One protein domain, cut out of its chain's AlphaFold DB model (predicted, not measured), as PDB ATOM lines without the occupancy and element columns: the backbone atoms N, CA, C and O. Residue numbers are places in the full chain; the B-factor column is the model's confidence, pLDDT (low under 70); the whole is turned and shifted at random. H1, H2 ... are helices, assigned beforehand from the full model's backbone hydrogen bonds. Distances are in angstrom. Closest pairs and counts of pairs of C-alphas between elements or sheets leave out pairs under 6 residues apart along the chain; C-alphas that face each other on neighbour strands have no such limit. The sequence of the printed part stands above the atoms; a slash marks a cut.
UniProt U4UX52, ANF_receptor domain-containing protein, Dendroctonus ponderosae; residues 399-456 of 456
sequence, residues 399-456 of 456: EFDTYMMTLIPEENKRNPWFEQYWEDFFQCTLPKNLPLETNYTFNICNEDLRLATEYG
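This is residues 399 to 456 of the 456 residues of the protein "ANF_receptor domain-containing protein" of Dendroctonus ponderosae (UniProt U4UX52). With little regular structure, this is a loose, elongated piece: a short helix H1 at one end, a second short helix H2 in the body, and a long loop stretch that runs out to the far end, folds back past H2 and returns to the end where H1 lies. Residues 435 to 441, at the tip of that loop, and residues 411 to 416, in the link from H1 to H2, stick out. The printed part has 58 residues, with H1 then H2 and no named strand; its class is all helix, with 17 residues in named elements. It is only just loose, close to compact, with a radius of gyration of the C-alphas of 12.6 A and spans of 43 by 24 by 16 A.

H1, residues 399 to 406, begins at C-alpha 399 (26.903, -47.119, -39.652) and measures 10.8 A. H2, residues 418 to 426, measures 12.1 A and ends at C-alpha 426 (21.679, -37.988, -19.489).

H1 and H2 are apart. In both helices every O i to N i+4 pair is within hydrogen-bond range.

The C-alphas farthest apart, those of Glu 399 and Asn 439, are 43.5 A apart. The link from H1 to H2 is long, and the printed part has no cut. Residues 437 to 440 and 454 to 456 have pLDDT under 70.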
ATOM      1  N   GLU A 399      27.036 -48.451 -39.069       95.69
ATOM      2  CA  GLU A 399      26.903 -47.119 -39.652       95.69
ATOM      3  C   GLU A 399      25.773 -46.317 -39.001       95.69
ATOM      4  O   GLU A 399      25.875 -45.097 -38.902       95.69
ATOM      5  N   PHE A 400      24.711 -46.987 -38.536       95.62
ATOM      6  CA  PHE A 400      23.649 -46.332 -37.777       95.62
ATOM      7  C   PHE A 400      24.127 -45.960 -36.369       95.62
ATOM      8  O   PHE A 400      23.836 -44.862 -35.903       95.62
ATOM      9  N   ASP A 401      24.915 -46.828 -35.731       93.75
ATOM     10  CA  ASP A 401      25.520 -46.531 -34.429       93.75
ATOM     11  C   ASP A 401      26.430 -45.299 -34.540       93.75
ATOM     12  O   ASP A 401      26.303 -44.354 -33.765       93.75
ATOM     13  N   THR A 402      27.278 -45.257 -35.573       94.94
ATOM     14  CA  THR A 402      28.139 -44.099 -35.869       94.94
ATOM     15  C   THR A 402      27.310 -42.837 -36.094       94.94
ATOM     16  O   THR A 402      27.606 -41.799 -35.511       94.94
ATOM     17  N   TYR A 403      26.245 -42.926 -36.896       95.69
ATOM     18  CA  TYR A 403      25.322 -41.815 -37.123       95.69
ATOM     19  C   TYR A 403      24.740 -41.285 -35.803       95.69
ATOM     20  O   TYR A 403      24.849 -40.092 -35.531       95.69
ATOM     21  N   MET A 404      24.209 -42.156 -34.939       94.88
ATOM     22  CA  MET A 404      23.647 -41.750 -33.648       94.88
ATOM     23  C   MET A 404      24.678 -41.065 -32.745       94.88
ATOM     24  O   MET A 404      24.347 -40.069 -32.111       94.88
ATOM     25  N   MET A 405      25.927 -41.545 -32.710       93.88
ATOM     26  CA  MET A 405      26.994 -40.938 -31.898       93.88
ATOM     27  C   MET A 405      27.390 -39.529 -32.349       93.88
ATOM     28  O   MET A 405      27.895 -38.751 -31.543       93.88
ATOM     29  N   THR A 406      27.176 -39.199 -33.626       94.19
ATOM     30  CA  THR A 406      27.475 -37.859 -34.156       94.19
ATOM     31  C   THR A 406      26.403 -36.823 -33.830       94.19
ATOM     32  O   THR A 406      26.674 -35.631 -33.924       94.19
ATOM     33  N   LEU A 407      25.198 -37.246 -33.437       95.12
ATOM     34  CA  LEU A 407      24.099 -36.322 -33.183       95.12
ATOM     35  C   LEU A 407      24.298 -35.563 -31.867       95.12
ATOM     36  O   LEU A 407      24.463 -36.167 -30.807       95.12
ATOM     37  N   ILE A 408      24.169 -34.237 -31.938       94.62
ATOM     38  CA  ILE A 408      24.133 -33.341 -30.777       94.62
ATOM     39  C   ILE A 408      22.899 -32.419 -30.830       94.62
ATOM     40  O   ILE A 408      22.412 -32.111 -31.927       94.62
ATOM     41  N   PRO A 409      22.363 -31.972 -29.674       93.44
ATOM     42  CA  PRO A 409      21.179 -31.105 -29.607       93.44
ATOM     43  C   PRO A 409      21.288 -29.801 -30.408       93.44
ATOM     44  O   PRO A 409      20.279 -29.238 -30.841       93.44
ATOM     45  N   GLU A 410      22.499 -29.290 -30.600       91.06
ATOM     46  CA  GLU A 410      22.794 -28.058 -31.327       91.06
ATOM     47  C   GLU A 410      22.591 -28.233 -32.836       91.06
ATOM     48  O   GLU A 410      22.069 -27.328 -33.486       91.06
ATOM     49  N   GLU A 411      22.928 -29.405 -33.376       91.69
ATOM     50  CA  GLU A 411      22.920 -29.687 -34.815       91.69
ATOM     51  C   GLU A 411      21.640 -30.391 -35.278       91.69
ATOM     52  O   GLU A 411      21.123 -30.096 -36.358       91.69
ATOM     53  N   ASN A 412      21.071 -31.287 -34.465       93.44
ATOM     54  CA  ASN A 412      19.892 -32.065 -34.850       93.44
ATOM     55  C   ASN A 412      18.587 -31.262 -34.696       93.44
ATOM     56  O   ASN A 412      17.740 -31.557 -33.855       93.44
ATOM     57  N   LYS A 413      18.407 -30.237 -35.535       89.88
ATOM     58  CA  LYS A 413      17.192 -29.402 -35.548       89.88
ATOM     59  C   LYS A 413      16.018 -30.020 -36.299       89.88
ATOM     60  O   LYS A 413      14.898 -29.535 -36.169       89.88
ATOM     61  N   ARG A 414      16.252 -31.093 -37.065       91.50
ATOM     62  CA  ARG A 414      15.179 -31.807 -37.772       91.50
ATOM     63  C   ARG A 414      14.304 -32.634 -36.835       91.50
ATOM     64  O   ARG A 414      13.135 -32.830 -37.139       91.50
ATOM     65  N   ASN A 415      14.849 -33.099 -35.711       94.31
ATOM     66  CA  ASN A 415      14.102 -33.841 -34.705       94.31
ATOM     67  C   ASN A 415      13.686 -32.907 -33.549       94.31
ATOM     68  O   ASN A 415      14.520 -32.565 -32.709       94.31
ATOM     69  N   PRO A 416      12.397 -32.532 -33.441       93.25
ATOM     70  CA  PRO A 416      11.926 -31.600 -32.418       93.25
ATOM     71  C   PRO A 416      11.969 -32.181 -30.996       93.25
ATOM     72  O   PRO A 416      11.827 -31.440 -30.028       93.25
ATOM     73  N   TRP A 417      12.156 -33.495 -30.855       95.06
ATOM     74  CA  TRP A 417      12.220 -34.186 -29.569       95.06
ATOM     75  C   TRP A 417      13.646 -34.520 -29.132       95.06
ATOM     76  O   TRP A 417      13.828 -35.063 -28.046       95.06
ATOM     77  N   PHE A 418      14.663 -34.223 -29.948       94.94
ATOM     78  CA  PHE A 418      16.034 -34.647 -29.656       94.94
ATOM     79  C   PHE A 418      16.621 -33.947 -28.426       94.94
ATOM     80  O   PHE A 418      17.350 -34.562 -27.657       94.94
ATOM     81  N   GLU A 419      16.254 -32.686 -28.191       93.69
ATOM     82  CA  GLU A 419      16.679 -31.944 -26.998       93.69
ATOM     83  C   GLU A 419      16.104 -32.574 -25.721       93.69
ATOM     84  O   GLU A 419      16.841 -32.835 -24.775       93.69
ATOM     85  N   GLN A 420      14.810 -32.908 -25.732       93.44
ATOM     86  CA  GLN A 420      14.154 -33.601 -24.621       93.44
ATOM     87  C   GLN A 420      14.729 -35.009 -24.420       93.44
ATOM     88  O   GLN A 420      14.944 -35.432 -23.289       93.44
ATOM     89  N   TYR A 421      15.007 -35.731 -25.510       93.94
ATOM     90  CA  TYR A 421      15.671 -37.032 -25.457       93.94
ATOM     91  C   TYR A 421      17.033 -36.935 -24.773       93.94
ATOM     92  O   TYR A 421      17.342 -37.768 -23.931       93.94
ATOM     93  N   TRP A 422      17.826 -35.915 -25.102       94.12
ATOM     94  CA  TRP A 422      19.143 -35.701 -24.514       94.12
ATOM     95  C   TRP A 422      19.074 -35.470 -23.001       94.12
ATOM     96  O   TRP A 422      19.795 -36.113 -22.239       94.12
ATOM     97  N   GLU A 423      18.166 -34.593 -22.569       92.94
ATOM     98  CA  GLU A 423      17.924 -34.287 -21.156       92.94
ATOM     99  C   GLU A 423      17.448 -35.521 -20.375       92.94
ATOM    100  O   GLU A 423      18.012 -35.853 -19.328       92.94
ATOM    101  N   ASP A 424      16.471 -36.258 -20.916       90.56
ATOM    102  CA  ASP A 424      15.949 -37.488 -20.312       90.56
ATOM    103  C   ASP A 424      16.999 -38.608 -20.286       90.56
ATOM    104  O   ASP A 424      17.058 -39.399 -19.339       90.56
ATOM    105  N   PHE A 425      17.845 -38.703 -21.308       89.75
ATOM    106  CA  PHE A 425      18.848 -39.753 -21.414       89.75
ATOM    107  C   PHE A 425      19.997 -39.549 -20.422       89.75
ATOM    108  O   PHE A 425      20.333 -40.478 -19.684       89.75
ATOM    109  N   PHE A 426      20.554 -38.334 -20.364       91.25
ATOM    110  CA  PHE A 426      21.679 -37.988 -19.489       91.25
ATOM    111  C   PHE A 426      21.262 -37.495 -18.096       91.25
ATOM    112  O   PHE A 426      22.128 -37.253 -17.257       91.25
ATOM    113  N   GLN A 427      19.957 -37.369 -17.827       91.00
ATOM    114  CA  GLN A 427      19.417 -36.857 -16.560       91.00
ATOM    115  C   GLN A 427      20.005 -35.474 -16.213       91.00
ATOM    116  O   GLN A 427      20.487 -35.224 -15.103       91.00
ATOM    117  N   CYS A 428      19.988 -34.581 -17.202       92.75
ATOM    118  CA  CYS A 428      20.507 -33.219 -17.118       92.75
ATOM    119  C   CYS A 428      19.565 -32.228 -17.819       92.75
ATOM    120  O   CYS A 428      18.624 -32.628 -18.494       92.75
ATOM    121  N   THR A 429      19.801 -30.930 -17.649       92.31
ATOM    122  CA  THR A 429      19.054 -29.852 -18.309       92.31
ATOM    123  C   THR A 429      19.994 -29.062 -19.209       92.31
ATOM    124  O   THR A 429      21.088 -28.674 -18.788       92.31
ATOM    125  N   LEU A 430      19.587 -28.823 -20.457       91.50
ATOM    126  CA  LEU A 430      20.367 -28.028 -21.400       91.50
ATOM    127  C   LEU A 430      20.366 -26.554 -20.959       91.50
ATOM    128  O   LEU A 430      19.314 -26.048 -20.561       91.50
ATOM    129  N   PRO A 431      21.489 -25.816 -21.078       89.12
ATOM    130  CA  PRO A 431      21.589 -24.433 -20.599       89.12
ATOM    131  C   PRO A 431      20.481 -23.495 -21.102       89.12
ATOM    132  O   PRO A 431      19.968 -22.671 -20.353       89.12
ATOM    133  N   LYS A 432      20.060 -23.652 -22.362       86.69
ATOM    134  CA  LYS A 432      18.980 -22.868 -22.991       86.69
ATOM    135  C   LYS A 432      17.576 -23.150 -22.435       86.69
ATOM    136  O   LYS A 432      16.684 -22.329 -22.618       86.69
ATOM    137  N   ASN A 433      17.385 -24.303 -21.794       86.06
ATOM    138  CA  ASN A 433      16.110 -24.742 -21.224       86.06
ATOM    139  C   ASN A 433      16.022 -24.456 -19.718       86.06
ATOM    140  O   ASN A 433      15.006 -24.765 -19.092       86.06
ATOM    141  N   LEU A 434      17.070 -23.873 -19.122       83.75
ATOM    142  CA  LEU A 434      17.072 -23.521 -17.708       83.75
ATOM    143  C   LEU A 434      16.004 -22.452 -17.413       83.75
ATOM    144  O   LEU A 434      15.942 -21.430 -18.105       83.75
ATOM    145  N   PRO A 435      15.169 -22.646 -16.376       80.62
ATOM    146  CA  PRO A 435      14.232 -21.622 -15.937       80.62
ATOM    147  C   PRO A 435      14.969 -20.353 -15.490       80.62
ATOM    148  O   PRO A 435      15.962 -20.426 -14.771       80.62
ATOM    149  N   LEU A 436      14.447 -19.184 -15.870       71.25
ATOM    150  CA  LEU A 436      15.060 -17.883 -15.559       71.25
ATOM    151  C   LEU A 436      15.027 -17.526 -14.060       71.25
ATOM    152  O   LEU A 436      15.835 -16.719 -13.613       71.25
ATOM    153  N   GLU A 437      14.125 -18.126 -13.276       63.94
ATOM    154  CA  GLU A 437      13.974 -17.851 -11.842       63.94
ATOM    155  C   GLU A 437      13.601 -19.120 -11.068       63.94
ATOM    156  O   GLU A 437      12.436 -19.516 -11.014       63.94
ATOM    157  N   THR A 438      14.583 -19.760 -10.433       61.59
ATOM    158  CA  THR A 438      14.338 -20.912  -9.552       61.59
ATOM    159  C   THR A 438      15.409 -21.046  -8.472       61.59
ATOM    160  O   THR A 438      16.596 -20.978  -8.770       61.59
ATOM    161  N   ASN A 439      14.995 -21.361  -7.238       62.31
ATOM    162  CA  ASN A 439      15.878 -21.733  -6.117       62.31
ATOM    163  C   ASN A 439      16.383 -23.192  -6.197       62.31
ATOM    164  O   ASN A 439      16.810 -23.761  -5.193       62.31
ATOM    165  N   TYR A 440      16.285 -23.823  -7.368       68.12
ATOM    166  CA  TYR A 440      16.639 -25.223  -7.575       68.12
ATOM    167  C   TYR A 440      18.001 -25.323  -8.260       68.12
ATOM    168  O   TYR A 440      18.266 -24.643  -9.248       68.12
ATOM    169  N   THR A 441      18.858 -26.198  -7.743       74.25
ATOM    170  CA  THR A 441      20.090 -26.618  -8.415       74.25
ATOM    171  C   THR A 441      19.739 -27.633  -9.500       74.25
ATOM    172  O   THR A 441      19.276 -28.730  -9.182       74.25
ATOM    173  N   PHE A 442      19.957 -27.277 -10.763       79.12
ATOM    174  CA  PHE A 442      19.806 -28.190 -11.897       79.12
ATOM    175  C   PHE A 442      21.137 -28.866 -12.215       79.12
ATOM    176  O   PHE A 442      22.191 -28.233 -12.151       79.12
ATOM    177  N   ASN A 443      21.084 -30.146 -12.584       88.81
ATOM    178  CA  ASN A 443      22.226 -30.822 -13.185       88.81
ATOM    179  C   ASN A 443      22.349 -30.346 -14.637       88.81
ATOM    180  O   ASN A 443      21.495 -30.673 -15.457       88.81
ATOM    181  N   ILE A 444      23.351 -29.529 -14.949       90.62
ATOM    182  CA  ILE A 444      23.508 -28.934 -16.283       90.62
ATOM    183  C   ILE A 444      24.214 -29.937 -17.201       90.62
ATOM    184  O   ILE A 444      25.203 -30.553 -16.806       90.62
ATOM    185  N   CYS A 445      23.715 -30.106 -18.428       91.50
ATOM    186  CA  CYS A 445      24.362 -30.972 -19.412       91.50
ATOM    187  C   CYS A 445      25.751 -30.427 -19.784       91.50
ATOM    188  O   CYS A 445      25.865 -29.277 -20.203       91.50
ATOM    189  N   ASN A 446      26.794 -31.256 -19.657       90.00
ATOM    190  CA  ASN A 446      28.144 -30.902 -20.098       90.00
ATOM    191  C   ASN A 446      28.228 -30.918 -21.640       90.00
ATOM    192  O   ASN A 446      27.650 -31.798 -22.281       90.00
ATOM    193  N   GLU A 447      28.969 -29.977 -22.225       86.75
ATOM    194  CA  GLU A 447      29.193 -29.856 -23.674       86.75
ATOM    195  C   GLU A 447      29.944 -31.063 -24.261       86.75
ATOM    196  O   GLU A 447      29.803 -31.366 -25.447       86.75
ATOM    197  N   ASP A 448      30.688 -31.803 -23.432       88.62
ATOM    198  CA  ASP A 448      31.427 -33.010 -23.828       88.62
ATOM    199  C   ASP A 448      30.573 -34.290 -23.850       88.62
ATOM    200  O   ASP A 448      31.061 -35.353 -24.238       88.62
ATOM    201  N   LEU A 449      29.300 -34.232 -23.433       91.50
ATOM    202  CA  LEU A 449      28.426 -35.409 -23.437       91.50
ATOM    203  C   LEU A 449      28.245 -35.938 -24.863       91.50
ATOM    204  O   LEU A 449      27.962 -35.184 -25.792       91.50
ATOM    205  N   ARG A 450      28.392 -37.250 -25.051       91.38
ATOM    206  CA  ARG A 450      28.188 -37.921 -26.339       91.38
ATOM    207  C   ARG A 450      27.435 -39.227 -26.127       91.38
ATOM    208  O   ARG A 450      27.609 -39.893 -25.107       91.38
ATOM    209  N   LEU A 451      26.596 -39.587 -27.096       90.38
ATOM    210  CA  LEU A 451      25.990 -40.916 -27.146       90.38
ATOM    211  C   LEU A 451      27.080 -41.952 -27.459       90.38
ATOM    212  O   LEU A 451      28.020 -41.662 -28.196       90.38
ATOM    213  N   ALA A 452      26.946 -43.158 -26.913       83.94
ATOM    214  CA  ALA A 452      27.905 -44.246 -27.079       83.94
ATOM    215  C   ALA A 452      27.192 -45.603 -27.187       83.94
ATOM    216  O   ALA A 452      26.086 -45.778 -26.678       83.94
ATOM    217  N   THR A 453      27.847 -46.582 -27.823       73.69
ATOM    218  CA  THR A 453      27.312 -47.945 -28.051       73.69
ATOM    219  C   THR A 453      27.056 -48.725 -26.769       73.69
ATOM    220  O   THR A 453      26.314 -49.701 -26.774       73.69
ATOM    221  N   GLU A 454      27.699 -48.335 -25.670       65.81
ATOM    222  CA  GLU A 454      27.536 -48.978 -24.363       65.81
ATOM    223  C   GLU A 454      26.140 -48.778 -23.759       65.81
ATOM    224  O   GLU A 454      25.764 -49.516 -22.853       65.81
ATOM    225  N   TYR A 455      25.351 -47.837 -24.283       61.97
ATOM    226  CA  TYR A 455      24.021 -47.529 -23.762       61.97
ATOM    227  C   TYR A 455      22.869 -48.304 -24.427       61.97
ATOM    228  O   TYR A 455      21.701 -48.057 -24.103       61.97
ATOM    229  N   GLY A 456      23.185 -49.255 -25.314       49.56
ATOM    230  CA  GLY A 456      22.202 -50.025 -26.091       49.56
ATOM    231  C   GLY A 456      21.649 -49.223 -27.258       49.56
ATOM    232  O   GLY A 456      20.408 -49.253 -27.453       49.56
TER     233      GLY A 456